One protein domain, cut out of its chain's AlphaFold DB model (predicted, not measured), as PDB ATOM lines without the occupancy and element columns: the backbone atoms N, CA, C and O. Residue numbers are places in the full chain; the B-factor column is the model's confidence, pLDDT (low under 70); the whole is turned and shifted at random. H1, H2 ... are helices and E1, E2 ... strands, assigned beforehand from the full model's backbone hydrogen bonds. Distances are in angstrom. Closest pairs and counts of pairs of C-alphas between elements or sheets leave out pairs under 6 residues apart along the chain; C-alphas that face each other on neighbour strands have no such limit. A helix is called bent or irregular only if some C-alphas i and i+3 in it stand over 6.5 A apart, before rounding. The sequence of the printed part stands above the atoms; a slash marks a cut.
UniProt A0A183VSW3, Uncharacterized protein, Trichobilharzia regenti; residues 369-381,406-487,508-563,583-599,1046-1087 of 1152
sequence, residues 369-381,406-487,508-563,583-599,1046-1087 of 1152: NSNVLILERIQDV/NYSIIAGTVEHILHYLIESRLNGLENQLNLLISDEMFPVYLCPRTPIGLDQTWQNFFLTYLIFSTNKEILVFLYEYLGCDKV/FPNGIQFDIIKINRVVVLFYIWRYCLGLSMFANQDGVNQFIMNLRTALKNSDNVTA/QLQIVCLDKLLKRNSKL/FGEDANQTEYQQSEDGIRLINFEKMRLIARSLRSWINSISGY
ATOM      1  N   ASN A 369      14.676  52.759 -28.216       75.00
ATOM      2  CA  ASN A 369      14.486  53.812 -27.191       75.00
ATOM      3  C   ASN A 369      14.151  53.353 -25.755       75.00
ATOM      4  O   ASN A 369      14.486  54.086 -24.812       75.00
ATOM      5  N   SER A 370      13.593  52.160 -25.574       77.62
ATOM      6  CA  SER A 370      13.357  51.508 -24.281       77.62
ATOM      7  C   SER A 370      14.669  51.136 -23.578       77.62
ATOM      8  O   SER A 370      15.639  50.746 -24.230       77.62
ATOM      9  N   ASN A 371      14.722  51.213 -22.243       82.00
ATOM     10  CA  ASN A 371      15.875  50.711 -21.477       82.00
ATOM     11  C   ASN A 371      15.853  49.170 -21.447       82.00
ATOM     12  O   ASN A 371      14.797  48.589 -21.220       82.00
ATOM     13  N   VAL A 372      17.007  48.516 -21.619       86.69
ATOM     14  CA  VAL A 372      17.137  47.039 -21.566       86.69
ATOM     15  C   VAL A 372      18.172  46.533 -20.559       86.69
ATOM     16  O   VAL A 372      18.063  45.401 -20.089       86.69
ATOM     17  N   LEU A 373      19.145  47.368 -20.186       86.56
ATOM     18  CA  LEU A 373      20.086  47.118 -19.092       86.56
ATOM     19  C   LEU A 373      20.476  48.458 -18.459       86.56
ATOM     20  O   LEU A 373      20.763  49.423 -19.167       86.56
ATOM     21  N   ILE A 374      20.489  48.516 -17.132       87.12
ATOM     22  CA  ILE A 374      20.894  49.680 -16.345       87.12
ATOM     23  C   ILE A 374      22.029  49.243 -15.423       87.12
ATOM     24  O   ILE A 374      21.873  48.307 -14.634       87.12
ATOM     25  N   LEU A 375      23.166  49.928 -15.531       84.88
ATOM     26  CA  LEU A 375      24.380  49.683 -14.763       84.88
ATOM     27  C   LEU A 375      24.746  50.925 -13.939       84.88
ATOM     28  O   LEU A 375      24.622  52.039 -14.436       84.88
ATOM     29  N   GLU A 376      25.257  50.743 -12.725       83.44
ATOM     30  CA  GLU A 376      25.835  51.809 -11.895       83.44
ATOM     31  C   GLU A 376      27.350  51.640 -11.800       83.44
ATOM     32  O   GLU A 376      27.829  50.520 -11.605       83.44
ATOM     33  N   ARG A 377      28.116  52.729 -11.912       79.94
ATOM     34  CA  ARG A 377      29.567  52.698 -11.756       79.94
ATOM     35  C   ARG A 377      29.933  52.362 -10.310       79.94
ATOM     36  O   ARG A 377      29.650  53.123  -9.389       79.94
ATOM     37  N   ILE A 378      30.645  51.256 -10.129       71.00
ATOM     38  CA  ILE A 378      31.344  50.942  -8.886       71.00
ATOM     39  C   ILE A 378      32.467  51.977  -8.744       71.00
ATOM     40  O   ILE A 378      33.374  52.032  -9.579       71.00
ATOM     41  N   GLN A 379      32.387  52.821  -7.714       59.56
ATOM     42  CA  GLN A 379      33.496  53.700  -7.343       59.56
ATOM     43  C   GLN A 379      34.684  52.839  -6.895       59.56
ATOM     44  O   GLN A 379      34.495  51.824  -6.226       59.56
ATOM     45  N   ASP A 380      35.902  53.253  -7.245       46.56
ATOM     46  CA  ASP A 380      37.152  52.545  -6.947       46.56
ATOM     47  C   ASP A 380      37.544  52.667  -5.451       46.56
ATOM     48  O   ASP A 380      38.585  53.225  -5.096       46.56
ATOM     49  N   VAL A 381      36.679  52.169  -4.558       40.53
ATOM     50  CA  VAL A 381      36.913  52.092  -3.108       40.53
ATOM     51  C   VAL A 381      38.014  51.071  -2.838       40.53
ATOM     52  O   VAL A 381      37.938  49.923  -3.285       40.53
ATOM     53  N   ASN A 406      34.406  48.273 -13.523       67.94
ATOM     54  CA  ASN A 406      33.901  49.350 -12.662       67.94
ATOM     55  C   ASN A 406      32.371  49.567 -12.727       67.94
ATOM     56  O   ASN A 406      31.920  50.690 -12.552       67.94
ATOM     57  N   TYR A 407      31.545  48.554 -12.997       81.19
ATOM     58  CA  TYR A 407      30.085  48.678 -13.103       81.19
ATOM     59  C   TYR A 407      29.356  47.525 -12.404       81.19
ATOM     60  O   TYR A 407      29.863  46.407 -12.333       81.19
ATOM     61  N   SER A 408      28.153  47.779 -11.894       84.94
ATOM     62  CA  SER A 408      27.263  46.787 -11.282       84.94
ATOM     63  C   SER A 408      25.866  46.865 -11.901       84.94
ATOM     64  O   SER A 408      25.442  47.931 -12.333       84.94
ATOM     65  N   ILE A 409      25.141  45.746 -11.964       88.75
ATOM     66  CA  ILE A 409      23.796  45.703 -12.560       88.75
ATOM     67  C   ILE A 409      22.767  46.278 -11.576       88.75
ATOM     68  O   ILE A 409      22.641  45.763 -10.465       88.75
ATOM     69  N   ILE A 410      22.009  47.302 -11.978       87.31
ATOM     70  CA  ILE A 410      20.824  47.785 -11.245       87.31
ATOM     71  C   ILE A 410      19.590  47.008 -11.715       87.31
ATOM     72  O   ILE A 410      18.870  46.413 -10.915       87.31
ATOM     73  N   ALA A 411      19.367  46.982 -13.033       89.44
ATOM     74  CA  ALA A 411      18.182  46.397 -13.655       89.44
ATOM     75  C   ALA A 411      18.465  45.898 -15.078       89.44
ATOM     76  O   ALA A 411      19.402  46.372 -15.718       89.44
ATOM     77  N   GLY A 412      17.634  45.004 -15.614       89.44
ATOM     78  CA  GLY A 412      17.710  44.604 -17.026       89.44
ATOM     79  C   GLY A 412      16.737  43.497 -17.419       89.44
ATOM     80  O   GLY A 412      16.084  42.913 -16.557       89.44
ATOM     81  N   THR A 413      16.650  43.185 -18.714       90.94
ATOM     82  CA  THR A 413      15.994  41.943 -19.167       90.94
ATOM     83  C   THR A 413      16.933  40.750 -18.957       90.94
ATOM     84  O   THR A 413      18.156  40.918 -18.924       90.94
ATOM     85  N   VAL A 414      16.383  39.537 -18.834       91.25
ATOM     86  CA  VAL A 414      17.168  38.309 -18.585       91.25
ATOM     87  C   VAL A 414      18.257  38.109 -19.647       91.25
ATOM     88  O   VAL A 414      19.415  37.889 -19.293       91.25
ATOM     89  N   GLU A 415      17.913  38.289 -20.929       90.38
ATOM     90  CA  GLU A 415      18.847  38.239 -22.066       90.38
ATOM     91  C   GLU A 415      20.051  39.180 -21.875       90.38
ATOM     92  O   GLU A 415      21.200  38.761 -21.993       90.38
ATOM     93  N   HIS A 416      19.809  40.459 -21.559       91.12
ATOM     94  CA  HIS A 416      20.874  41.466 -21.485       91.12
ATOM     95  C   HIS A 416      21.704  41.339 -20.201       91.12
ATOM     96  O   HIS A 416      22.899  41.640 -20.217       91.12
ATOM     97  N   ILE A 417      21.108  40.844 -19.109       91.50
ATOM     98  CA  ILE A 417      21.831  40.479 -17.883       91.50
ATOM     99  C   ILE A 417      22.780  39.307 -18.168       91.50
ATOM    100  O   ILE A 417      23.973  39.421 -17.888       91.50
ATOM    101  N   LEU A 418      22.292  38.216 -18.772       91.50
ATOM    102  CA  LEU A 418      23.121  37.064 -19.151       91.50
ATOM    103  C   LEU A 418      24.229  37.458 -20.134       91.50
ATOM    104  O   LEU A 418      25.385  37.099 -19.923       91.50
ATOM    105  N   HIS A 419      23.905  38.245 -21.161       90.31
ATOM    106  CA  HIS A 419      24.874  38.732 -22.141       90.31
ATOM    107  C   HIS A 419      25.967  39.594 -21.491       90.31
ATOM    108  O   HIS A 419      27.145  39.405 -21.784       90.31
ATOM    109  N   TYR A 420      25.618  40.508 -20.579       89.75
ATOM    110  CA  TYR A 420      26.609  41.303 -19.846       89.75
ATOM    111  C   TYR A 420      27.496  40.433 -18.944       89.75
ATOM    112  O   TYR A 420      28.717  40.595 -18.944       89.75
ATOM    113  N   LEU A 421      26.905  39.480 -18.213       89.44
ATOM    114  CA  LEU A 421      27.659  38.531 -17.394       89.44
ATOM    115  C   LEU A 421      28.658  37.729 -18.254       89.44
ATOM    116  O   LEU A 421      29.844  37.699 -17.941       89.44
ATOM    117  N   ILE A 422      28.210  37.149 -19.370       88.50
ATOM    118  CA  ILE A 422      29.024  36.286 -20.241       88.50
ATOM    119  C   ILE A 422      30.098  37.064 -21.013       88.50
ATOM    120  O   ILE A 422      31.240  36.617 -21.068       88.50
ATOM    121  N   GLU A 423      29.772  38.217 -21.602       84.94
ATOM    122  CA  GLU A 423      30.746  38.990 -22.382       84.94
ATOM    123  C   GLU A 423      31.789  39.688 -21.508       84.94
ATOM    124  O   GLU A 423      32.941  39.817 -21.917       84.94
ATOM    125  N   SER A 424      31.390  40.164 -20.322       81.75
ATOM    126  CA  SER A 424      32.241  41.024 -19.491       81.75
ATOM    127  C   SER A 424      32.801  40.341 -18.242       81.75
ATOM    128  O   SER A 424      33.937  40.608 -17.866       81.75
ATOM    129  N   ARG A 425      32.032  39.495 -17.546       78.25
ATOM    130  CA  ARG A 425      32.314  39.104 -16.144       78.25
ATOM    131  C   ARG A 425      33.032  37.761 -15.984       78.25
ATOM    132  O   ARG A 425      33.109  37.252 -14.866       78.25
ATOM    133  N   LEU A 426      33.548  37.175 -17.065       78.50
ATOM    134  CA  LEU A 426      34.290  35.904 -17.027       78.50
ATOM    135  C   LEU A 426      35.789  36.055 -16.714       78.50
ATOM    136  O   LEU A 426      36.450  35.053 -16.450       78.50
ATOM    137  N   ASN A 427      36.323  37.282 -16.688       70.81
ATOM    138  CA  ASN A 427      37.702  37.600 -16.279       70.81
ATOM    139  C   ASN A 427      38.812  36.814 -17.027       70.81
ATOM    140  O   ASN A 427      39.923  36.683 -16.519       70.81
ATOM    141  N   GLY A 428      38.539  36.286 -18.227       70.19
ATOM    142  CA  GLY A 428      39.490  35.487 -19.006       70.19
ATOM    143  C   GLY A 428      39.491  33.986 -18.684       70.19
ATOM    144  O   GLY A 428      40.284  33.249 -19.278       70.19
ATOM    145  N   LEU A 429      38.605  33.507 -17.800       70.69
ATOM    146  CA  LEU A 429      38.444  32.086 -17.463       70.69
ATOM    147  C   LEU A 429      38.056  31.236 -18.691       70.69
ATOM    148  O   LEU A 429      38.412  30.060 -18.766       70.69
ATOM    149  N   GLU A 430      37.415  31.833 -19.703       70.31
ATOM    150  CA  GLU A 430      37.129  31.197 -20.997       70.31
ATOM    151  C   GLU A 430      38.388  30.807 -21.796       70.31
ATOM    152  O   GLU A 430      38.327  29.930 -22.659       70.31
ATOM    153  N   ASN A 431      39.544  31.396 -21.478       70.75
ATOM    154  CA  ASN A 431      40.839  31.036 -22.058       70.75
ATOM    155  C   ASN A 431      41.586  29.979 -21.220       70.75
ATOM    156  O   ASN A 431      42.651  29.510 -21.620       70.75
ATOM    157  N   GLN A 432      41.042  29.589 -20.062       71.88
ATOM    158  CA  GLN A 432      41.685  28.712 -19.080       71.88
ATOM    159  C   GLN A 432      40.902  27.411 -18.820       71.88
ATOM    160  O   GLN A 432      41.033  26.809 -17.756       71.88
ATOM    161  N   LEU A 433      40.146  26.916 -19.811       71.94
ATOM    162  CA  LEU A 433      39.393  25.647 -19.739       71.94
ATOM    163  C   LEU A 433      40.208  24.450 -19.206       71.94
ATOM    164  O   LEU A 433      39.653  23.592 -18.525       71.94
ATOM    165  N   ASN A 434      41.523  24.405 -19.450       68.06
ATOM    166  CA  ASN A 434      42.414  23.374 -18.903       68.06
ATOM    167  C   ASN A 434      42.362  23.285 -17.363       68.06
ATOM    168  O   ASN A 434      42.484  22.193 -16.812       68.06
ATOM    169  N   LEU A 435      42.126  24.399 -16.660       68.25
ATOM    170  CA  LEU A 435      41.983  24.402 -15.202       68.25
ATOM    171  C   LEU A 435      40.727  23.648 -14.742       68.25
ATOM    172  O   LEU A 435      40.754  23.007 -13.694       68.25
ATOM    173  N   LEU A 436      39.659  23.620 -15.549       65.69
ATOM    174  CA  LEU A 436      38.450  22.836 -15.264       65.69
ATOM    175  C   LEU A 436      38.698  21.317 -15.366       65.69
ATOM    176  O   LEU A 436      37.954  20.522 -14.781       65.69
ATOM    177  N   ILE A 437      39.764  20.886 -16.055       61.50
ATOM    178  CA  ILE A 437      40.199  19.481 -16.070       61.50
ATOM    179  C   ILE A 437      40.874  19.091 -14.745       61.50
ATOM    180  O   ILE A 437      40.733  17.935 -14.341       61.50
ATOM    181  N   SER A 438      41.484  20.025 -14.001       60.06
ATOM    182  CA  SER A 438      41.963  19.751 -12.633       60.06
ATOM    183  C   SER A 438      40.802  19.364 -11.711       60.06
ATOM    184  O   SER A 438      39.682  19.855 -11.874       60.06
ATOM    185  N   ASP A 439      41.029  18.465 -10.754       54.03
ATOM    186  CA  ASP A 439      40.004  18.115  -9.758       54.03
ATOM    187  C   ASP A 439      39.999  19.048  -8.539       54.03
ATOM    188  O   ASP A 439      38.969  19.159  -7.876       54.03
ATOM    189  N   GLU A 440      41.071  19.816  -8.331       48.69
ATOM    190  CA  GLU A 440      41.165  20.875  -7.317       48.69
ATOM    191  C   GLU A 440      40.168  22.014  -7.584       48.69
ATOM    192  O   GLU A 440      39.445  22.427  -6.679       48.69
ATOM    193  N   MET A 441      40.029  22.458  -8.843       43.44
ATOM    194  CA  MET A 441      38.957  23.383  -9.245       43.44
ATOM    195  C   MET A 441      37.597  22.702  -9.457       43.44
ATOM    196  O   MET A 441      36.618  23.380  -9.758       43.44
ATOM    197  N   PHE A 442      37.477  21.384  -9.275       48.50
ATOM    198  CA  PHE A 442      36.213  20.661  -9.457       48.50
ATOM    199  C   PHE A 442      35.697  19.978  -8.174       48.50
ATOM    200  O   PHE A 442      35.249  18.823  -8.234       48.50
ATOM    201  N   PRO A 443      35.696  20.680  -7.019       51.28
ATOM    202  CA  PRO A 443      35.332  20.093  -5.743       51.28
ATOM    203  C   PRO A 443      33.897  19.567  -5.762       51.28
ATOM    204  O   PRO A 443      33.009  20.030  -6.495       51.28
ATOM    205  N   VAL A 444      33.674  18.570  -4.916       50.88
ATOM    206  CA  VAL A 444      32.405  17.850  -4.797       50.88
ATOM    207  C   VAL A 444      31.560  18.474  -3.676       50.88
ATOM    208  O   VAL A 444      30.974  17.781  -2.850       50.88
ATOM    209  N   TYR A 445      31.526  19.810  -3.624       57.00
ATOM    210  CA  TYR A 445      30.734  20.541  -2.639       57.00
ATOM    211  C   TYR A 445      29.236  20.325  -2.886       57.00
ATOM    212  O   TYR A 445      28.712  20.589  -3.972       57.00
ATOM    213  N   LEU A 446      28.557  19.842  -1.846       60.31
ATOM    214  CA  LEU A 446      27.100  19.763  -1.775       60.31
ATOM    215  C   LEU A 446      26.490  21.164  -1.631       60.31
ATOM    216  O   LEU A 446      25.503  21.475  -2.295       60.31
ATOM    217  N   CYS A 447      27.107  22.015  -0.807       65.19
ATOM    218  CA  CYS A 447      26.674  23.389  -0.570       65.19
ATOM    219  C   CYS A 447      27.105  24.337  -1.712       65.19
ATOM    220  O   CYS A 447      28.230  24.209  -2.211       65.19
ATOM    221  N   PRO A 448      26.271  25.319  -2.107       75.06
ATOM    222  CA  PRO A 448      26.630  26.300  -3.132       75.06
ATOM    223  C   PRO A 448      27.716  27.275  -2.660       75.06
ATOM    224  O   PRO A 448      27.732  27.672  -1.498       75.06
ATOM    225  N   ARG A 449      28.595  27.722  -3.564       71.25
ATOM    226  CA  ARG A 449      29.676  28.691  -3.275       71.25
ATOM    227  C   ARG A 449      29.876  29.661  -4.455       71.25
ATOM    228  O   ARG A 449      29.201  29.539  -5.472       71.25
ATOM    229  N   THR A 450      30.779  30.636  -4.333       67.62
ATOM    230  CA  THR A 450      31.239  31.472  -5.466       67.62
ATOM    231  C   THR A 450      32.544  30.889  -6.020       67.62
ATOM    232  O   THR A 450      33.421  30.583  -5.209       67.62
ATOM    233  N   PRO A 451      32.719  30.726  -7.346       69.00
ATOM    234  CA  PRO A 451      33.983  30.256  -7.914       69.00
ATOM    235  C   PRO A 451      35.155  31.198  -7.610       69.00
ATOM    236  O   PRO A 451      35.010  32.420  -7.637       69.00
ATOM    237  N   ILE A 452      36.337  30.626  -7.381       67.25
ATOM    238  CA  ILE A 452      37.583  31.384  -7.195       67.25
ATOM    239  C   ILE A 452      37.882  32.192  -8.472       67.25
ATOM    240  O   ILE A 452      37.762  31.669  -9.579       67.25
ATOM    241  N   GLY A 453      38.260  33.466  -8.318       65.81
ATOM    242  CA  GLY A 453      38.590  34.375  -9.428       65.81
ATOM    243  C   GLY A 453      37.393  35.053 -10.114       65.81
ATOM    244  O   GLY A 453      37.596  35.940 -10.947       65.81
ATOM    245  N   LEU A 454      36.158  34.692  -9.752       75.00
ATOM    246  CA  LEU A 454      34.939  35.333 -10.250       75.00
ATOM    247  C   LEU A 454      34.258  36.177  -9.172       75.00
ATOM    248  O   LEU A 454      34.360  35.911  -7.975       75.00
ATOM    249  N   ASP A 455      33.541  37.209  -9.613       77.81
ATOM    250  CA  ASP A 455      32.842  38.112  -8.708       77.81
ATOM    251  C   ASP A 455      31.475  37.571  -8.237       77.81
ATOM    252  O   ASP A 455      30.895  36.634  -8.792       77.81
ATOM    253  N   GLN A 456      30.944  38.189  -7.180       83.56
ATOM    254  CA  GLN A 456      29.722  37.742  -6.505       83.56
ATOM    255  C   GLN A 456      28.439  37.910  -7.343       83.56
ATOM    256  O   GLN A 456      27.412  37.345  -6.974       83.56
ATOM    257  N   THR A 457      28.460  38.649  -8.459       86.31
ATOM    258  CA  THR A 457      27.287  38.887  -9.327       86.31
ATOM    259  C   THR A 457      26.799  37.592  -9.971       86.31
ATOM    260  O   THR A 457      25.591  37.376 -10.054       86.31
ATOM    261  N   TRP A 458      27.717  36.687 -10.326       88.94
ATOM    262  CA  TRP A 458      27.394  35.335 -10.796       88.94
ATOM    263  C   TRP A 458      26.597  34.535  -9.769       88.94
ATOM    264  O   TRP A 458      25.582  33.923 -10.101       88.94
ATOM    265  N   GLN A 459      27.039  34.560  -8.511       87.25
ATOM    266  CA  GLN A 459      26.344  33.866  -7.433       87.25
ATOM    267  C   GLN A 459      25.022  34.568  -7.088       87.25
ATOM    268  O   GLN A 459      24.046  33.890  -6.792       87.25
ATOM    269  N   ASN A 460      24.954  35.903  -7.184       90.88
ATOM    270  CA  ASN A 460      23.698  36.641  -7.023       90.88
ATOM    271  C   ASN A 460      22.665  36.210  -8.074       90.88
ATOM    272  O   ASN A 460      21.531  35.945  -7.708       90.88
ATOM    273  N   PHE A 461      23.059  36.089  -9.348       93.06
ATOM    274  CA  PHE A 461      22.174  35.613 -10.415       93.06
ATOM    275  C   PHE A 461      21.715  34.170 -10.153       93.06
ATOM    276  O   PHE A 461      20.520  33.907 -10.041       93.06
ATOM    277  N   PHE A 462      22.648  33.226 -10.003       92.31
ATOM    278  CA  PHE A 462      22.295  31.804  -9.912       92.31
ATOM    279  C   PHE A 462      21.631  31.384  -8.591       92.31
ATOM    280  O   PHE A 462      20.956  30.360  -8.581       92.31
ATOM    281  N   LEU A 463      21.741  32.167  -7.511       90.88
ATOM    282  CA  LEU A 463      20.965  31.940  -6.284       90.88
ATOM    283  C   LEU A 463      19.542  32.522  -6.325       90.88
ATOM    284  O   LEU A 463      18.767  32.209  -5.428       90.88
ATOM    285  N   THR A 464      19.186  33.366  -7.303       92.88
ATOM    286  CA  THR A 464      17.867  34.033  -7.332       92.88
ATOM    287  C   THR A 464      17.134  33.965  -8.669       92.88
ATOM    288  O   THR A 464      16.002  34.435  -8.745       92.88
ATOM    289  N   TYR A 465      17.722  33.398  -9.729       92.44
ATOM    290  CA  TYR A 465      17.117  33.427 -11.067       92.44
ATOM    291  C   TYR A 465      15.711  32.821 -11.119       92.44
ATOM    292  O   TYR A 465      14.868  33.358 -11.824       92.44
ATOM    293  N   LEU A 466      15.412  31.795 -10.313       89.81
ATOM    294  CA  LEU A 466      14.079  31.179 -10.229       89.81
ATOM    295  C   LEU A 466      12.977  32.115  -9.685       89.81
ATOM    296  O   LEU A 466      11.800  31.788  -9.795       89.81
ATOM    297  N   ILE A 467      13.326  33.292  -9.147       89.62
ATOM    298  CA  ILE A 467      12.365  34.346  -8.771       89.62
ATOM    299  C   ILE A 467      11.844  35.094 -10.014       89.62
ATOM    300  O   ILE A 467      10.727  35.613 -10.002       89.62
ATOM    301  N   PHE A 468      12.644  35.176 -11.085       90.06
ATOM    302  CA  PHE A 468      12.362  36.033 -12.242       90.06
ATOM    303  C   PHE A 468      12.472  35.349 -13.616       90.06
ATOM    304  O   PHE A 468      12.005  35.925 -14.597       90.06
ATOM    305  N   SER A 469      13.056  34.157 -13.701       91.00
ATOM    306  CA  SER A 469      13.411  33.447 -14.931       91.00
ATOM    307  C   SER A 469      13.289  31.928 -14.763       91.00
ATOM    308  O   SER A 469      13.168  31.413 -13.652       91.00
ATOM    309  N   THR A 470      13.336  31.186 -15.870       90.81
ATOM    310  CA  THR A 470      13.269  29.716 -15.886       90.81
ATOM    311  C   THR A 470      14.513  29.092 -16.517       90.81
ATOM    312  O   THR A 470      15.179  29.706 -17.349       90.81
ATOM    313  N   ASN A 471      14.783  27.814 -16.212       90.19
ATOM    314  CA  ASN A 471      15.821  27.043 -16.913       90.19
ATOM    315  C   ASN A 471      15.623  27.089 -18.445       90.19
ATOM    316  O   ASN A 471      16.596  27.224 -19.178       90.19
ATOM    317  N   LYS A 472      14.370  27.024 -18.929       88.50
ATOM    318  CA  LYS A 472      14.022  27.100 -20.360       88.50
ATOM    319  C   LYS A 472      14.464  28.427 -20.983       88.50
ATOM    320  O   LYS A 472      15.091  28.409 -22.033       88.50
ATOM    321  N   GLU A 473      14.173  29.552 -20.335       89.75
ATOM    322  CA  GLU A 473      14.535  30.896 -20.814       89.75
ATOM    323  C   GLU A 473      16.058  31.078 -20.921       89.75
ATOM    324  O   GLU A 473      16.553  31.533 -21.952       89.75
ATOM    325  N   ILE A 474      16.813  30.631 -19.908       93.00
ATOM    326  CA  ILE A 474      18.285  30.642 -19.942       93.00
ATOM    327  C   ILE A 474      18.807  29.774 -21.098       93.00
ATOM    328  O   ILE A 474      19.664  30.217 -21.857       93.00
ATOM    329  N   LEU A 475      18.294  28.552 -21.266       92.81
ATOM    330  CA  LEU A 475      18.753  27.639 -22.322       92.81
ATOM    331  C   LEU A 475      18.395  28.129 -23.740       92.81
ATOM    332  O   LEU A 475      19.209  27.963 -24.646       92.81
ATOM    333  N   VAL A 476      17.239  28.782 -23.929       90.44
ATOM    334  CA  VAL A 476      16.874  29.457 -25.191       90.44
ATOM    335  C   VAL A 476      17.877  30.569 -25.514       90.44
ATOM    336  O   VAL A 476      18.456  30.568 -26.600       90.44
ATOM    337  N   PHE A 477      18.184  31.444 -24.549       91.81
ATOM    338  CA  PHE A 477      19.210  32.475 -24.728       91.81
ATOM    339  C   PHE A 477      20.584  31.876 -25.097       91.81
ATOM    340  O   PHE A 477      21.278  32.414 -25.957       91.81
ATOM    341  N   LEU A 478      20.988  30.751 -24.492       92.88
ATOM    342  CA  LEU A 478      22.264  30.100 -24.821       92.88
ATOM    343  C   LEU A 478      22.267  29.462 -26.217       92.88
ATOM    344  O   LEU A 478      23.295  29.494 -26.891       92.88
ATOM    345  N   TYR A 479      21.135  28.920 -26.667       90.38
ATOM    346  CA  TYR A 479      20.960  28.394 -28.022       90.38
ATOM    347  C   TYR A 479      21.132  29.503 -29.079       90.38
ATOM    348  O   TYR A 479      21.919  29.358 -30.018       90.38
ATOM    349  N   GLU A 480      20.494  30.656 -28.862       89.25
ATOM    350  CA  GLU A 480      20.630  31.850 -29.708       89.25
ATOM    351  C   GLU A 480      22.038  32.455 -29.657       89.25
ATOM    352  O   GLU A 480      22.618  32.785 -30.692       89.25
ATOM    353  N   TYR A 481      22.634  32.563 -28.464       90.12
ATOM    354  CA  TYR A 481      23.986  33.095 -28.287       90.12
ATOM    355  C   TYR A 481      25.024  32.282 -29.076       90.12
ATOM    356  O   TYR A 481      25.939  32.868 -29.662       90.12
ATOM    357  N   LEU A 482      24.854  30.957 -29.166       89.62
ATOM    358  CA  LEU A 482      25.684  30.067 -29.989       89.62
ATOM    359  C   LEU A 482      25.444  30.186 -31.508       89.62
ATOM    360  O   LEU A 482      26.194  29.581 -32.271       89.62
ATOM    361  N   GLY A 483      24.473  30.992 -31.951       82.62
ATOM    362  CA  GLY A 483      24.198  31.261 -33.367       82.62
ATOM    363  C   GLY A 483      23.155  30.342 -34.003       82.62
ATOM    364  O   GLY A 483      23.226  30.107 -35.205       82.62
ATOM    365  N   CYS A 484      22.215  29.805 -33.218       82.81
ATOM    366  CA  CYS A 484      21.097  29.008 -33.729       82.81
ATOM    367  C   CYS A 484      19.815  29.859 -33.825       82.81
ATOM    368  O   CYS A 484      19.527  30.647 -32.925       82.81
ATOM    369  N   ASP A 485      19.029  29.684 -34.891       68.38
ATOM    370  CA  ASP A 485      17.797  30.455 -35.122       68.38
ATOM    371  C   ASP A 485      16.653  30.099 -34.152       68.38
ATOM    372  O   ASP A 485      16.548  28.971 -33.668       68.38
ATOM    373  N   LYS A 486      15.727  31.050 -33.937       58.38
ATOM    374  CA  LYS A 486      14.587  30.979 -32.989       58.38
ATOM    375  C   LYS A 486      13.510  29.910 -33.272       58.38
ATOM    376  O   LYS A 486      12.445  29.942 -32.657       58.38
ATOM    377  N   VAL A 487      13.747  28.949 -34.165       52.69
ATOM    378  CA  VAL A 487      12.739  27.963 -34.599       52.69
ATOM    379  C   VAL A 487      12.583  26.821 -33.581       52.69
ATOM    380  O   VAL A 487      12.993  25.686 -33.808       52.69
ATOM    381  N   PHE A 508      20.460  20.647 -32.259       80.94
ATOM    382  CA  PHE A 508      21.346  21.538 -33.014       80.94
ATOM    383  C   PHE A 508      21.365  21.131 -34.503       80.94
ATOM    384  O   PHE A 508      21.655  19.966 -34.791       80.94
ATOM    385  N   PRO A 509      21.082  22.045 -35.452       76.44
ATOM    386  CA  PRO A 509      21.200  21.787 -36.887       76.44
ATOM    387  C   PRO A 509      22.541  21.176 -37.330       76.44
ATOM    388  O   PRO A 509      23.625  21.593 -36.914       76.44
ATOM    389  N   ASN A 510      22.465  20.193 -38.231       65.81
ATOM    390  CA  ASN A 510      23.636  19.515 -38.786       65.81
ATOM    391  C   ASN A 510      24.488  20.491 -39.615       65.81
ATOM    392  O   ASN A 510      24.011  21.034 -40.608       65.81
ATOM    393  N   GLY A 511      25.760  20.659 -39.243       63.97
ATOM    394  CA  GLY A 511      26.718  21.495 -39.978       63.97
ATOM    395  C   GLY A 511      26.906  22.923 -39.450       63.97
ATOM    396  O   GLY A 511      27.573  23.710 -40.119       63.97
ATOM    397  N   ILE A 512      26.380  23.270 -38.267       74.56
ATOM    398  CA  ILE A 512      26.679  24.561 -37.620       74.56
ATOM    399  C   ILE A 512      28.190  24.737 -37.417       74.56
ATOM    400  O   ILE A 512      28.862  23.896 -36.815       74.56
ATOM    401  N   GLN A 513      28.714  25.880 -37.864       76.69
ATOM    402  CA  GLN A 513      30.077  26.311 -37.570       76.69
ATOM    403  C   GLN A 513      30.105  27.110 -36.262       76.69
ATOM    404  O   GLN A 513      29.939  28.328 -36.259       76.69
ATOM    405  N   PHE A 514      30.342  26.431 -35.139       83.56
ATOM    406  CA  PHE A 514      30.445  27.099 -33.843       83.56
ATOM    407  C   PHE A 514      31.661  28.042 -33.748       83.56
ATOM    408  O   PHE A 514      32.766  27.745 -34.221       83.56
ATOM    409  N   ASP A 515      31.462  29.167 -33.059       84.19
ATOM    410  CA  ASP A 515      32.542  30.018 -32.561       84.19
ATOM    411  C   ASP A 515      33.119  29.418 -31.269       84.19
ATOM    412  O   ASP A 515      32.410  29.190 -30.286       84.19
ATOM    413  N   ILE A 516      34.430  29.174 -31.274       83.81
ATOM    414  CA  ILE A 516      35.156  28.582 -30.152       83.81
ATOM    415  C   ILE A 516      35.151  29.482 -28.909       83.81
ATOM    416  O   ILE A 516      35.068  28.961 -27.800       83.81
ATOM    417  N   ILE A 517      35.158  30.813 -29.060       84.56
ATOM    418  CA  ILE A 517      35.117  31.741 -27.918       84.56
ATOM    419  C   ILE A 517      33.752  31.636 -27.232       84.56
ATOM    420  O   ILE A 517      33.667  31.458 -26.014       84.56
ATOM    421  N   LYS A 518      32.670  31.653 -28.019       88.00
ATOM    422  CA  LYS A 518      31.305  31.478 -27.515       88.00
ATOM    423  C   LYS A 518      31.104  30.122 -26.837       88.00
ATOM    424  O   LYS A 518      30.580  30.091 -25.725       88.00
ATOM    425  N   ILE A 519      31.569  29.025 -27.442       90.50
ATOM    426  CA  ILE A 519      31.498  27.693 -26.819       90.50
ATOM    427  C   ILE A 519      32.288  27.659 -25.506       90.50
ATOM    428  O   ILE A 519      31.743  27.203 -24.503       90.50
ATOM    429  N   ASN A 520      33.524  28.173 -25.464       89.12
ATOM    430  CA  ASN A 520      34.320  28.202 -24.232       89.12
ATOM    431  C   ASN A 520      33.568  28.903 -23.095       89.12
ATOM    432  O   ASN A 520      33.473  28.369 -21.990       89.12
ATOM    433  N   ARG A 521      32.981  30.069 -23.381       90.44
ATOM    434  CA  ARG A 521      32.191  30.842 -22.418       90.44
ATOM    435  C   ARG A 521      30.938  30.095 -21.942       90.44
ATOM    436  O   ARG A 521      30.652  30.117 -20.750       90.44
ATOM    437  N   VAL A 522      30.233  29.378 -22.822       92.38
ATOM    438  CA  VAL A 522      29.069  28.541 -22.448       92.38
ATOM    439  C   VAL A 522      29.481  27.319 -21.609       92.38
ATOM    440  O   VAL A 522      28.805  26.987 -20.637       92.38
ATOM    441  N   VAL A 523      30.619  26.679 -21.903       89.62
ATOM    442  CA  VAL A 523      31.170  25.588 -21.072       89.62
ATOM    443  C   VAL A 523      31.539  26.097 -19.673       89.62
ATOM    444  O   VAL A 523      31.193  25.463 -18.674       89.62
ATOM    445  N   VAL A 524      32.190  27.263 -19.585       88.75
ATOM    446  CA  VAL A 524      32.499  27.922 -18.305       88.75
ATOM    447  C   VAL A 524      31.217  28.312 -17.562       88.75
ATOM    448  O   VAL A 524      31.134  28.094 -16.355       88.75
ATOM    449  N   LEU A 525      30.185  28.800 -18.257       91.19
ATOM    450  CA  LEU A 525      28.893  29.134 -17.654       91.19
ATOM    451  C   LEU A 525      28.241  27.929 -16.962       91.19
ATOM    452  O   LEU A 525      27.786  28.070 -15.830       91.19
ATOM    453  N   PHE A 526      28.230  26.741 -17.578       90.12
ATOM    454  CA  PHE A 526      27.694  25.535 -16.927       90.12
ATOM    455  C   PHE A 526      28.501  25.124 -15.686       90.12
ATOM    456  O   PHE A 526      27.924  24.659 -14.702       90.12
ATOM    457  N   TYR A 527      29.820  25.341 -15.687       86.00
ATOM    458  CA  TYR A 527      30.646  25.167 -14.492       86.00
ATOM    459  C   TYR A 527      30.286  26.181 -13.387       86.00
ATOM    460  O   TYR A 527      30.102  25.774 -12.238       86.00
ATOM    461  N   ILE A 528      30.109  27.464 -13.724       87.06
ATOM    462  CA  ILE A 528      29.679  28.514 -12.783       87.06
ATOM    463  C   ILE A 528      28.293  28.192 -12.211       87.06
ATOM    464  O   ILE A 528      28.114  28.229 -10.998       87.06
ATOM    465  N   TRP A 529      27.332  27.826 -13.062       89.88
ATOM    466  CA  TRP A 529      25.962  27.469 -12.678       89.88
ATOM    467  C   TRP A 529      25.958  26.307 -11.677       89.88
ATOM    468  O   TRP A 529      25.381  26.429 -10.595       89.88
ATOM    469  N   ARG A 530      26.700  25.226 -11.968       85.38
ATOM    470  CA  ARG A 530      26.911  24.099 -11.044       85.38
ATOM    471  C   ARG A 530      27.502  24.540  -9.702       85.38
ATOM    472  O   ARG A 530      27.101  24.031  -8.661       85.38
ATOM    473  N   TYR A 531      28.479  25.442  -9.711       81.81
ATOM    474  CA  TYR A 531      29.170  25.887  -8.497       81.81
ATOM    475  C   TYR A 531      28.278  26.798  -7.629       81.81
ATOM    476  O   TYR A 531      28.232  26.652  -6.405       81.81
ATOM    477  N   CYS A 532      27.510  27.684  -8.271       85.38
ATOM    478  CA  CYS A 532      26.599  28.633  -7.630       85.38
ATOM    479  C   CYS A 532      25.253  28.025  -7.191       85.38
ATOM    480  O   CYS A 532      24.582  28.641  -6.367       85.38
ATOM    481  N   LEU A 533      24.872  26.841  -7.694       83.75
ATOM    482  CA  LEU A 533      23.738  26.037  -7.198       83.75
ATOM    483  C   LEU A 533      24.143  24.836  -6.330       83.75
ATOM    484  O   LEU A 533      23.275  24.176  -5.770       83.75
ATOM    485  N   GLY A 534      25.433  24.516  -6.216       78.56
ATOM    486  CA  GLY A 534      25.866  23.271  -5.579       78.56
ATOM    487  C   GLY A 534      25.530  22.024  -6.411       78.56
ATOM    488  O   GLY A 534      24.690  22.020  -7.317       78.56
ATOM    489  N   LEU A 535      26.230  20.926  -6.123       74.12
ATOM    490  CA  LEU A 535      26.202  19.745  -6.987       74.12
ATOM    491  C   LEU A 535      24.843  19.017  -7.003       74.12
ATOM    492  O   LEU A 535      24.448  18.513  -8.052       74.12
ATOM    493  N   SER A 536      24.130  18.953  -5.874       71.12
ATOM    494  CA  SER A 536      22.871  18.200  -5.752       71.12
ATOM    495  C   SER A 536      21.734  18.814  -6.573       71.12
ATOM    496  O   SER A 536      21.084  18.116  -7.349       71.12
ATOM    497  N   MET A 537      21.523  20.127  -6.453       77.00
ATOM    498  CA  MET A 537      20.473  20.829  -7.194       77.00
ATOM    499  C   MET A 537      20.781  20.926  -8.685       77.00
ATOM    500  O   MET A 537      19.867  20.746  -9.484       77.00
ATOM    501  N   PHE A 538      22.043  21.141  -9.075       82.06
ATOM    502  CA  PHE A 538      22.422  21.165 -10.492       82.06
ATOM    503  C   PHE A 538      22.264  19.793 -11.167       82.06
ATOM    504  O   PHE A 538      21.781  19.720 -12.294       82.06
ATOM    505  N   ALA A 539      22.611  18.696 -10.479       75.56
ATOM    506  CA  ALA A 539      22.446  17.346 -11.024       75.56
ATOM    507  C   ALA A 539      20.980  17.029 -11.370       75.56
ATOM    508  O   ALA A 539      20.727  16.444 -12.420       75.56
ATOM    509  N   ASN A 540      20.027  17.491 -10.554       76.19
ATOM    510  CA  ASN A 540      18.590  17.275 -10.748       76.19
ATOM    511  C   ASN A 540      17.955  18.096 -11.896       76.19
ATOM    512  O   ASN A 540      16.757  17.966 -12.133       76.19
ATOM    513  N   GLN A 541      18.700  18.947 -12.614       83.19
ATOM    514  CA  GLN A 541      18.145  19.772 -13.698       83.19
ATOM    515  C   GLN A 541      18.125  19.024 -15.039       83.19
ATOM    516  O   GLN A 541      18.952  19.271 -15.916       83.19
ATOM    517  N   ASP A 542      17.164  18.114 -15.220       81.25
ATOM    518  CA  ASP A 542      17.075  17.226 -16.394       81.25
ATOM    519  C   ASP A 542      17.164  17.971 -17.739       81.25
ATOM    520  O   ASP A 542      18.008  17.636 -18.569       81.25
ATOM    521  N   GLY A 543      16.402  19.056 -17.927       84.25
ATOM    522  CA  GLY A 543      16.454  19.863 -19.157       84.25
ATOM    523  C   GLY A 543      17.814  20.527 -19.438       84.25
ATOM    524  O   GLY A 543      18.163  20.730 -20.600       84.25
ATOM    525  N   VAL A 544      18.608  20.817 -18.398       88.06
ATOM    526  CA  VAL A 544      19.981  21.346 -18.525       88.06
ATOM    527  C   VAL A 544      20.960  20.213 -18.845       88.06
ATOM    528  O   VAL A 544      21.802  20.366 -19.730       88.06
ATOM    529  N   ASN A 545      20.813  19.044 -18.208       87.00
ATOM    530  CA  ASN A 545      21.586  17.844 -18.550       87.00
ATOM    531  C   ASN A 545      21.365  17.427 -20.019       87.00
ATOM    532  O   ASN A 545      22.336  17.116 -20.712       87.00
ATOM    533  N   GLN A 546      20.121  17.475 -20.513       87.12
ATOM    534  CA  GLN A 546      19.782  17.184 -21.912       87.12
ATOM    535  C   GLN A 546      20.430  18.185 -22.881       87.12
ATOM    536  O   GLN A 546      21.064  17.777 -23.853       87.12
ATOM    537  N   PHE A 547      20.362  19.493 -22.595       90.81
ATOM    538  CA  PHE A 547      21.050  20.508 -23.404       90.81
ATOM    539  C   PHE A 547      22.566  20.257 -23.461       90.81
ATOM    540  O   PHE A 547      23.161  20.282 -24.539       90.81
ATOM    541  N   ILE A 548      23.192  19.953 -22.317       90.56
ATOM    542  CA  ILE A 548      24.624  19.626 -22.225       90.56
ATOM    543  C   ILE A 548      24.967  18.372 -23.051       90.56
ATOM    544  O   ILE A 548      25.979  18.362 -23.759       90.56
ATOM    545  N   MET A 549      24.137  17.324 -22.999       88.19
ATOM    546  CA  MET A 549      24.350  16.096 -23.773       88.19
ATOM    547  C   MET A 549      24.221  16.333 -25.284       88.19
ATOM    548  O   MET A 549      25.039  15.823 -26.061       88.19
ATOM    549  N   ASN A 550      23.253  17.146 -25.705       88.75
ATOM    550  CA  ASN A 550      23.026  17.447 -27.116       88.75
ATOM    551  C   ASN A 550      24.101  18.390 -27.673       88.75
ATOM    552  O   ASN A 550      24.630  18.124 -28.752       88.75
ATOM    553  N   LEU A 551      24.529  19.404 -26.909       90.38
ATOM    554  CA  LEU A 551      25.652  20.278 -27.270       90.38
ATOM    555  C   LEU A 551      26.955  19.477 -27.422       90.38
ATOM    556  O   LEU A 551      27.647  19.595 -28.431       90.38
ATOM    557  N   ARG A 552      27.261  18.588 -26.467       90.31
ATOM    558  CA  ARG A 552      28.402  17.658 -26.553       90.31
ATOM    559  C   ARG A 552      28.352  16.791 -27.815       90.31
ATOM    560  O   ARG A 552      29.397  16.491 -28.392       90.31
ATOM    561  N   THR A 553      27.162  16.364 -28.228       87.06
ATOM    562  CA  THR A 553      26.969  15.531 -29.424       87.06
ATOM    563  C   THR A 553      27.137  16.349 -30.708       87.06
ATOM    564  O   THR A 553      27.818  15.897 -31.626       87.06
ATOM    565  N   ALA A 554      26.631  17.586 -30.741       86.56
ATOM    566  CA  ALA A 554      26.849  18.519 -31.846       86.56
ATOM    567  C   ALA A 554      28.344  18.817 -32.064       86.56
ATOM    568  O   ALA A 554      28.823  18.723 -33.192       86.56
ATOM    569  N   LEU A 555      29.098  19.080 -30.987       86.94
ATOM    570  CA  LEU A 555      30.540  19.356 -31.056       86.94
ATOM    571  C   LEU A 555      31.345  18.182 -31.643       86.94
ATOM    572  O   LEU A 555      32.185  18.385 -32.520       86.94
ATOM    573  N   LYS A 556      31.031  16.940 -31.238       83.94
ATOM    574  CA  LYS A 556      31.631  15.726 -31.826       83.94
ATOM    575  C   LYS A 556      31.331  15.592 -33.319       83.94
ATOM    576  O   LYS A 556      32.194  15.179 -34.090       83.94
ATOM    577  N   ASN A 557      30.117  15.948 -33.737       79.50
ATOM    578  CA  ASN A 557      29.736  15.901 -35.145       79.50
ATOM    579  C   ASN A 557      30.462  16.981 -35.965       79.50
ATOM    580  O   ASN A 557      30.904  16.680 -37.072       79.50
ATOM    581  N   SER A 558      30.670  18.191 -35.427       72.75
ATOM    582  CA  SER A 558      31.479  19.215 -36.107       72.75
ATOM    583  C   SER A 558      32.952  18.817 -36.252       72.75
ATOM    584  O   SER A 558      33.505  19.003 -37.335       72.75
ATOM    585  N   ASP A 559      33.566  18.195 -35.235       62.72
ATOM    586  CA  ASP A 559      34.942  17.679 -35.336       62.72
ATOM    587  C   ASP A 559      35.065  16.668 -36.496       62.72
ATOM    588  O   ASP A 559      35.918  16.820 -37.376       62.72
ATOM    589  N   ASN A 560      34.146  15.695 -36.565       56.00
ATOM    590  CA  ASN A 560      34.118  14.666 -37.613       56.00
ATOM    591  C   ASN A 560      34.005  15.248 -39.037       56.00
ATOM    592  O   ASN A 560      34.696  14.778 -39.943       56.00
ATOM    593  N   VAL A 561      33.182  16.284 -39.243       52.94
ATOM    594  CA  VAL A 561      33.001  16.931 -40.561       52.94
ATOM    595  C   VAL A 561      34.280  17.634 -41.038       52.94
ATOM    596  O   VAL A 561      34.561  17.656 -42.239       52.94
ATOM    597  N   THR A 562      35.106  18.162 -40.126       48.53
ATOM    598  CA  THR A 562      36.412  18.733 -40.512       48.53
ATOM    599  C   THR A 562      37.436  17.665 -40.903       48.53
ATOM    600  O   THR A 562      38.273  17.911 -41.769       48.53
ATOM    601  N   ALA A 563      37.345  16.461 -40.326       43.66
ATOM    602  CA  ALA A 563      38.236  15.351 -40.654       43.66
ATOM    603  C   ALA A 563      37.949  14.756 -42.046       43.66
ATOM    604  O   ALA A 563      38.885  14.434 -42.778       43.66
ATOM    605  N   GLN A 583      37.763  19.052 -28.651       81.19
ATOM    606  CA  GLN A 583      38.112  17.966 -27.731       81.19
ATOM    607  C   GLN A 583      38.226  18.419 -26.262       81.19
ATOM    608  O   GLN A 583      37.778  17.710 -25.362       81.19
ATOM    609  N   LEU A 584      38.780  19.608 -26.001       82.00
ATOM    610  CA  LEU A 584      38.910  20.182 -24.652       82.00
ATOM    611  C   LEU A 584      37.533  20.495 -24.037       82.00
ATOM    612  O   LEU A 584      37.252  20.167 -22.883       82.00
ATOM    613  N   GLN A 585      36.650  21.078 -24.839       87.69
ATOM    614  CA  GLN A 585      35.283  21.444 -24.488       87.69
ATOM    615  C   GLN A 585      34.440  20.183 -24.252       87.69
ATOM    616  O   GLN A 585      33.762  20.076 -23.231       87.69
ATOM    617  N   ILE A 586      34.562  19.184 -25.132       85.62
ATOM    618  CA  ILE A 586      33.925  17.866 -25.002       85.62
ATOM    619  C   ILE A 586      34.348  17.182 -23.694       85.62
ATOM    620  O   ILE A 586      33.478  16.715 -22.960       85.62
ATOM    621  N   VAL A 587      35.643  17.182 -23.347       85.69
ATOM    622  CA  VAL A 587      36.150  16.630 -22.073       85.69
ATOM    623  C   VAL A 587      35.568  17.362 -20.858       85.69
ATOM    624  O   VAL A 587      35.199  16.712 -19.879       85.69
ATOM    625  N   CYS A 588      35.418  18.689 -20.911       84.19
ATOM    626  CA  CYS A 588      34.794  19.459 -19.830       84.19
ATOM    627  C   CYS A 588      33.301  19.115 -19.652       84.19
ATOM    628  O   CYS A 588      32.843  18.919 -18.523       84.19
ATOM    629  N   LEU A 589      32.547  18.976 -20.751       87.31
ATOM    630  CA  LEU A 589      31.135  18.569 -20.717       87.31
ATOM    631  C   LEU A 589      30.967  17.107 -20.251       87.31
ATOM    632  O   LEU A 589      30.089  16.821 -19.436       87.31
ATOM    633  N   ASP A 590      31.839  16.190 -20.683       85.31
ATOM    634  CA  ASP A 590      31.895  14.810 -20.171       85.31
ATOM    635  C   ASP A 590      32.187  14.773 -18.659       85.31
ATOM    636  O   ASP A 590      31.576  13.995 -17.923       85.31
ATOM    637  N   LYS A 591      33.080  15.642 -18.164       81.50
ATOM    638  CA  LYS A 591      33.413  15.748 -16.736       81.50
ATOM    639  C   LYS A 591      32.239  16.265 -15.892       81.50
ATOM    640  O   LYS A 591      32.034  15.760 -14.786       81.50
ATOM    641  N   LEU A 592      31.452  17.211 -16.416       79.56
ATOM    642  CA  LEU A 592      30.193  17.661 -15.806       79.56
ATOM    643  C   LEU A 592      29.182  16.507 -15.722       79.56
ATOM    644  O   LEU A 592      28.782  16.127 -14.619       79.56
ATOM    645  N   LEU A 593      28.842  15.886 -16.858       82.19
ATOM    646  CA  LEU A 593      27.870  14.784 -16.920       82.19
ATOM    647  C   LEU A 593      28.271  13.602 -16.018       82.19
ATOM    648  O   LEU A 593      27.435  13.072 -15.287       82.19
ATOM    649  N   LYS A 594      29.558  13.223 -15.998       77.81
ATOM    650  CA  LYS A 594      30.088  12.122 -15.174       77.81
ATOM    651  C   LYS A 594      30.085  12.412 -13.665       77.81
ATOM    652  O   LYS A 594      30.091  11.467 -12.875       77.81
ATOM    653  N   ARG A 595      30.092  13.682 -13.236       68.94
ATOM    654  CA  ARG A 595      29.902  14.041 -11.816       68.94
ATOM    655  C   ARG A 595      28.428  14.185 -11.440       68.94
ATOM    656  O   ARG A 595      28.084  13.782 -10.332       68.94
ATOM    657  N   ASN A 596      27.566  14.652 -12.343       69.62
ATOM    658  CA  ASN A 596      26.116  14.649 -12.125       69.62
ATOM    659  C   ASN A 596      25.585  13.205 -12.000       69.62
ATOM    660  O   ASN A 596      24.863  12.887 -11.055       69.62
ATOM    661  N   SER A 597      26.010  12.291 -12.884       64.38
ATOM    662  CA  SER A 597      25.517  10.905 -12.893       64.38
ATOM    663  C   SER A 597      25.811  10.126 -11.605       64.38
ATOM    664  O   SER A 597      24.980   9.325 -11.188       64.38
ATOM    665  N   LYS A 598      26.923  10.414 -10.909       58.62
ATOM    666  CA  LYS A 598      27.256   9.799  -9.608       58.62
ATOM    667  C   LYS A 598      26.217  10.044  -8.503       58.62
ATOM    668  O   LYS A 598      26.181   9.264  -7.561       58.62
ATOM    669  N   LEU A 599      25.399  11.095  -8.607       54.84
ATOM    670  CA  LEU A 599      24.293  11.374  -7.678       54.84
ATOM    671  C   LEU A 599      22.917  11.067  -8.285       54.84
ATOM    672  O   LEU A 599      21.975  10.801  -7.548       54.84
ATOM    673  N   PHE A1046      11.511  40.294   4.294       88.38
ATOM    674  CA  PHE A1046      11.598  41.739   4.045       88.38
ATOM    675  C   PHE A1046      12.263  42.054   2.696       88.38
ATOM    676  O   PHE A1046      11.845  42.987   2.014       88.38
ATOM    677  N   GLY A1047      13.258  41.266   2.272       86.00
ATOM    678  CA  GLY A1047      13.850  41.368   0.937       86.00
ATOM    679  C   GLY A1047      12.834  41.145  -0.189       86.00
ATOM    680  O   GLY A1047      12.860  41.878  -1.178       86.00
ATOM    681  N   GLU A1048      11.919  40.187  -0.020       87.75
ATOM    682  CA  GLU A1048      10.850  39.885  -0.974       87.75
ATOM    683  C   GLU A1048       9.701  40.907  -0.921       87.75
ATOM    684  O   GLU A1048       9.422  41.548  -1.934       87.75
ATOM    685  N   ASP A1049       9.087  41.101   0.250       85.88
ATOM    686  CA  ASP A1049       7.854  41.884   0.423       85.88
ATOM    687  C   ASP A1049       8.066  43.399   0.225       85.88
ATOM    688  O   ASP A1049       7.171  44.084  -0.271       85.88
ATOM    689  N   ALA A1050       9.233  43.946   0.590       81.94
ATOM    690  CA  ALA A1050       9.490  45.392   0.527       81.94
ATOM    691  C   ALA A1050      10.047  45.884  -0.825       81.94
ATOM    692  O   ALA A1050      10.214  47.088  -1.013       81.94
ATOM    693  N   ASN A1051      10.357  44.983  -1.764       84.44
ATOM    694  CA  ASN A1051      10.999  45.326  -3.035       84.44
ATOM    695  C   ASN A1051      10.234  44.710  -4.211       84.44
ATOM    696  O   ASN A1051       9.957  43.513  -4.224       84.44
ATOM    697  N   GLN A1052       9.958  45.484  -5.261       85.44
ATOM    698  CA  GLN A1052       9.359  44.930  -6.481       85.44
ATOM    699  C   GLN A1052      10.395  44.090  -7.251       85.44
ATOM    700  O   GLN A1052      11.542  44.508  -7.412       85.44
ATOM    701  N   THR A1053       9.999  42.895  -7.711       88.12
ATOM    702  CA  THR A1053      10.837  41.977  -8.523       88.12
ATOM    703  C   THR A1053      11.137  42.532  -9.910       88.12
ATOM    704  O   THR A1053      12.201  42.280 -10.473       88.12
ATOM    705  N   GLU A1054      10.211  43.324 -10.432       88.44
ATOM    706  CA  GLU A1054      10.282  44.014 -11.709       88.44
ATOM    707  C   GLU A1054       9.998  45.491 -11.454       88.44
ATOM    708  O   GLU A1054       9.154  45.820 -10.619       88.44
ATOM    709  N   TYR A1055      10.695  46.381 -12.157       80.56
ATOM    710  CA  TYR A1055      10.280  47.780 -12.202       80.56
ATOM    711  C   TYR A1055       8.961  47.892 -12.978       80.56
ATOM    712  O   TYR A1055       8.690  47.072 -13.858       80.56
ATOM    713  N   GLN A1056       8.138  48.894 -12.644       64.06
ATOM    714  CA  GLN A1056       6.859  49.136 -13.319       64.06
ATOM    715  C   GLN A1056       7.028  49.122 -14.845       64.06
ATOM    716  O   GLN A1056       8.001  49.673 -15.367       64.06
ATOM    717  N   GLN A1057       6.086  48.470 -15.533       56.44
ATOM    718  CA  GLN A1057       6.123  48.284 -16.982       56.44
ATOM    719  C   GLN A1057       6.331  49.630 -17.682       56.44
ATOM    720  O   GLN A1057       5.552  50.563 -17.487       56.44
ATOM    721  N   SER A1058       7.383  49.727 -18.499       53.16
ATOM    722  CA  SER A1058       7.517  50.843 -19.432       53.16
ATOM    723  C   SER A1058       6.367  50.804 -20.438       53.16
ATOM    724  O   SER A1058       5.815  49.736 -20.699       53.16
ATOM    725  N   GLU A1059       6.043  51.942 -21.054       56.56
ATOM    726  CA  GLU A1059       4.968  52.042 -22.058       56.56
ATOM    727  C   GLU A1059       5.161  51.044 -23.225       56.56
ATOM    728  O   GLU A1059       4.191  50.546 -23.787       56.56
ATOM    729  N   ASP A1060       6.414  50.665 -23.504       60.06
ATOM    730  CA  ASP A1060       6.816  49.647 -24.490       60.06
ATOM    731  C   ASP A1060       6.617  48.174 -24.046       60.06
ATOM    732  O   ASP A1060       6.994  47.252 -24.769       60.06
ATOM    733  N   GLY A1061       6.114  47.919 -22.833       68.81
ATOM    734  CA  GLY A1061       5.868  46.574 -22.287       68.81
ATOM    735  C   GLY A1061       7.110  45.766 -21.871       68.81
ATOM    736  O   GLY A1061       6.996  44.568 -21.606       68.81
ATOM    737  N   ILE A1062       8.303  46.373 -21.802       77.81
ATOM    738  CA  ILE A1062       9.548  45.645 -21.502       77.81
ATOM    739  C   ILE A1062       9.669  45.304 -20.010       77.81
ATOM    740  O   ILE A1062       9.610  46.161 -19.129       77.81
ATOM    741  N   ARG A1063       9.930  44.021 -19.740       86.06
ATOM    742  CA  ARG A1063      10.132  43.450 -18.406       86.06
ATOM    743  C   ARG A1063      11.558  43.691 -17.889       86.06
ATOM    744  O   ARG A1063      12.491  42.977 -18.263       86.06
ATOM    745  N   LEU A1064      11.728  44.690 -17.020       88.75
ATOM    746  CA  LEU A1064      13.003  45.015 -16.367       88.75
ATOM    747  C   LEU A1064      13.079  44.422 -14.955       88.75
ATOM    748  O   LEU A1064      12.453  44.926 -14.023       88.75
ATOM    749  N   ILE A1065      13.895  43.380 -14.791       92.88
ATOM    750  CA  ILE A1065      14.140  42.717 -13.506       92.88
ATOM    751  C   ILE A1065      14.932  43.644 -12.584       92.88
ATOM    752  O   ILE A1065      15.945  44.216 -12.990       92.88
ATOM    753  N   ASN A1066      14.501  43.754 -11.328       91.00
ATOM    754  CA  ASN A1066      15.196  44.493 -10.281       91.00
ATOM    755  C   ASN A1066      16.362  43.665  -9.717       91.00
ATOM    756  O   ASN A1066      16.190  42.836  -8.820       91.00
ATOM    757  N   PHE A1067      17.567  43.894 -10.239       90.81
ATOM    758  CA  PHE A1067      18.759  43.162  -9.816       90.81
ATOM    759  C   PHE A1067      19.321  43.658  -8.471       90.81
ATOM    760  O   PHE A1067      20.078  42.937  -7.818       90.81
ATOM    761  N   GLU A1068      18.903  44.834  -7.989       85.62
ATOM    762  CA  GLU A1068      19.177  45.251  -6.612       85.62
ATOM    763  C   GLU A1068      18.447  44.364  -5.603       85.62
ATOM    764  O   GLU A1068      19.086  43.854  -4.682       85.62
ATOM    765  N   LYS A1069      17.153  44.077  -5.818       89.12
ATOM    766  CA  LYS A1069      16.402  43.096  -5.012       89.12
ATOM    767  C   LYS A1069      17.108  41.738  -5.005       89.12
ATOM    768  O   LYS A1069      17.320  41.162  -3.939       89.12
ATOM    769  N   MET A1070      17.551  41.266  -6.172       91.69
ATOM    770  CA  MET A1070      18.303  40.008  -6.286       91.69
ATOM    771  C   MET A1070      19.609  40.042  -5.479       91.69
ATOM    772  O   MET A1070      19.924  39.087  -4.772       91.69
ATOM    773  N   ARG A1071      20.336  41.167  -5.489       87.94
ATOM    774  CA  ARG A1071      21.526  41.388  -4.649       87.94
ATOM    775  C   ARG A1071      21.199  41.398  -3.148       87.94
ATOM    776  O   ARG A1071      22.012  40.901  -2.369       87.94
ATOM    777  N   LEU A1072      20.052  41.944  -2.725       86.44
ATOM    778  CA  LEU A1072      19.610  41.897  -1.322       86.44
ATOM    779  C   LEU A1072      19.325  40.453  -0.884       86.44
ATOM    780  O   LEU A1072      19.916  39.985   0.086       86.44
ATOM    781  N   ILE A1073      18.487  39.739  -1.640       91.06
ATOM    782  CA  ILE A1073      18.077  38.358  -1.354       91.06
ATOM    783  C   ILE A1073      19.293  37.418  -1.351       91.06
ATOM    784  O   ILE A1073      19.510  36.679  -0.387       91.06
ATOM    785  N   ALA A1074      20.156  37.504  -2.368       90.38
ATOM    786  CA  ALA A1074      21.379  36.707  -2.447       90.38
ATOM    787  C   ALA A1074      22.357  36.972  -1.289       90.38
ATOM    788  O   ALA A1074      23.084  36.060  -0.894       90.38
ATOM    789  N   ARG A1075      22.377  38.183  -0.708       86.88
ATOM    790  CA  ARG A1075      23.200  38.483   0.478       86.88
ATOM    791  C   ARG A1075      22.714  37.703   1.701       86.88
ATOM    792  O   ARG A1075      23.540  37.140   2.416       86.88
ATOM    793  N   SER A1076      21.401  37.621   1.915       89.62
ATOM    794  CA  SER A1076      20.805  36.848   3.015       89.62
ATOM    795  C   SER A1076      21.036  35.342   2.842       89.62
ATOM    796  O   SER A1076      21.447  34.671   3.789       89.62
ATOM    797  N   LEU A1077      20.901  34.817   1.616       90.75
ATOM    798  CA  LEU A1077      21.264  33.426   1.301       90.75
ATOM    799  C   LEU A1077      22.760  33.149   1.526       90.75
ATOM    800  O   LEU A1077      23.120  32.140   2.131       90.75
ATOM    801  N   ARG A1078      23.646  34.062   1.101       87.62
ATOM    802  CA  ARG A1078      25.095  33.970   1.349       87.62
ATOM    803  C   ARG A1078      25.427  34.021   2.842       87.62
ATOM    804  O   ARG A1078      26.357  33.346   3.263       87.62
ATOM    805  N   SER A1079      24.664  34.761   3.649       85.44
ATOM    806  CA  SER A1079      24.835  34.784   5.108       85.44
ATOM    807  C   SER A1079      24.566  33.411   5.737       85.44
ATOM    808  O   SER A1079      25.373  32.965   6.553       85.44
ATOM    809  N   TRP A1080      23.523  32.690   5.300       89.31
ATOM    810  CA  TRP A1080      23.298  31.290   5.696       89.31
ATOM    811  C   TRP A1080      24.481  30.398   5.298       89.31
ATOM    812  O   TRP A1080      25.129  29.830   6.176       89.31
ATOM    813  N   ILE A1081      24.813  30.356   3.998       85.62
ATOM    814  CA  ILE A1081      25.902  29.539   3.426       85.62
ATOM    815  C   ILE A1081      27.223  29.756   4.181       85.62
ATOM    816  O   ILE A1081      27.870  28.796   4.595       85.62
ATOM    817  N   ASN A1082      27.618  31.016   4.381       83.94
ATOM    818  CA  ASN A1082      28.884  31.363   5.020       83.94
ATOM    819  C   ASN A1082      28.923  30.984   6.507       83.94
ATOM    820  O   ASN A1082      30.004  30.700   7.013       83.94
ATOM    821  N   SER A1083      27.779  30.983   7.201       84.25
ATOM    822  CA  SER A1083      27.721  30.643   8.629       84.25
ATOM    823  C   SER A1083      27.905  29.140   8.852       84.25
ATOM    824  O   SER A1083      28.694  28.739   9.702       84.25
ATOM    825  N   ILE A1084      27.229  28.307   8.047       84.94
ATOM    826  CA  ILE A1084      27.293  26.839   8.164       84.94
ATOM    827  C   ILE A1084      28.509  26.208   7.456       84.94
ATOM    828  O   ILE A1084      28.763  25.015   7.627       84.94
ATOM    829  N   SER A1085      29.262  26.984   6.669       80.19
ATOM    830  CA  SER A1085      30.487  26.535   5.991       80.19
ATOM    831  C   SER A1085      31.519  26.018   7.000       80.19
ATOM    832  O   SER A1085      31.962  26.744   7.886       80.19
ATOM    833  N   GLY A1086      31.937  24.768   6.826       76.94
ATOM    834  CA  GLY A1086      32.724  23.968   7.761       76.94
ATOM    835  C   GLY A1086      31.955  22.732   8.243       76.94
ATOM    836  O   GLY A1086      32.561  21.683   8.450       76.94
ATOM    837  N   TYR A1087      30.622  22.803   8.356       81.94
ATOM    838  CA  TYR A1087      29.794  21.651   8.727       81.94
ATOM    839  C   TYR A1087      29.534  20.670   7.560       81.94
ATOM    840  O   TYR A1087      28.855  19.669   7.778       81.94
TER     841      TYR A1087
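Overview. This is residues 369 to 381, 406 to 487, 508 to 563, 583 to 599 and 1046 to 1087 of the 1152 residues of an uncharacterized protein of Trichobilharzia regenti (UniProt A0A183VSW3). A helical body has an up-and-down bundle of three helices, H5, H6 and H7, each running against the one before, at one end, and a two-stranded ribbon, E1 and E2, at the other. H1 and the first residues of H9 pack on the ribbon, while H3 packs on both H5 and H9, crossing H9 nearly at right angles. The printed part has 210 residues, mostly helix, with the named elements E1, E2 and then H1 to H9 along the chain; the sheet E1 - E2 is antiparallel. The whole is compact, with a radius of gyration of the C-alphas of 17.9 A, and spans 56 by 49 by 35 A.

Arrangement. E1, residues 370 to 377, is the antiparallel neighbour of E2, residues 407 to 412, with N 374 and O 411 within hydrogen-bond range at 2.8 A. Residues 411 to 412 of E2 also pair, antiparallel, with residues 1065 to 1066. H1, residues 414 to 424, and H4, residues 471 to 481, only just touch, with 3 pairs of C-alphas within 8 A, the closest Glu 415 and Phe 477 at 6.4 A. H2, residues 433 to 437, touches residues 584 to 591 of H7, residues 583 to 599; the closest C-alphas are Ile 437 and Cys 588, 6.6 A. H3, residues 456 to 467, touches residues 1070 to 1077 of H9, residues 1067 to 1084, about perpendicular at 75 degrees; the closest C-alphas are Asn 460 and Ala 1074, 5.1 A. Residues 458 to 463 of H3 touch residues 528 to 533 of H5, residues 516 to 539, at a steep tilt of 65 degrees; the closest C-alphas are Gln 459 and Cys 532, 5.2 A. H4 touches residues 543 to 547 of H6, residues 542 to 563; the closest C-alphas are Asn 471 and Val 544, 7.2 A. H7 touches H5 at a shallow tilt of 10 degrees, the same way, closest at C-alphas Ala 539 and Asn 596, 4.7 A. It touches H6 at 28 degrees, opposite ways, closest at C-alphas Arg 552 and Ile 586, 5.7 A. H8, residues 1046 to 1049, touches residues 1069 to 1073 of H9; the closest C-alphas are Gly 1047 and Ile 1073, 5.7 A. Every O i to N i+4 pair is within hydrogen-bond range in H1, H4, H6 and H9, against 5 of 8 in H3, 17 of 20 in H5, 11 of 13 in H7 and 0 of 1 in H2, where 2 of 2 O i to N i+3 pairs are; H8 is too short for an i+4 pair.

Along the chain. E1 begins at C-alpha 370 (13.357, 51.508, -24.281), bends by 55 degrees at residue 373 and is 20.5 A long. H3 is irregular, C-alphas 463 and 466 being 8.0 A apart, and so is H5, 25.6 A long, with C-alphas 532 and 535 8.9 A apart and a kink of 107 degrees near residue 533. H6 is 32.2 A long, H7 25.2 A, and H9 25.7 A, ending at C-alpha 1084 (27.293, 26.839, 8.164).

Size, cuts and confidence. The farthest C-alphas, Ala 563 and Ala 1050, are 58.5 A apart. Across the four cuts, C-alphas 381 and 406 are 10.4 A apart, 487 and 508 10.9 A, 563 and 583 13.2 A, and 599 and 1046 34.9 A. The links H2 to H3 and H8 to H9 are long. The mean pLDDT of the printed part is 79.8; 43 residues are under 70, among them residues 434 to 447 and 1056 to 1061.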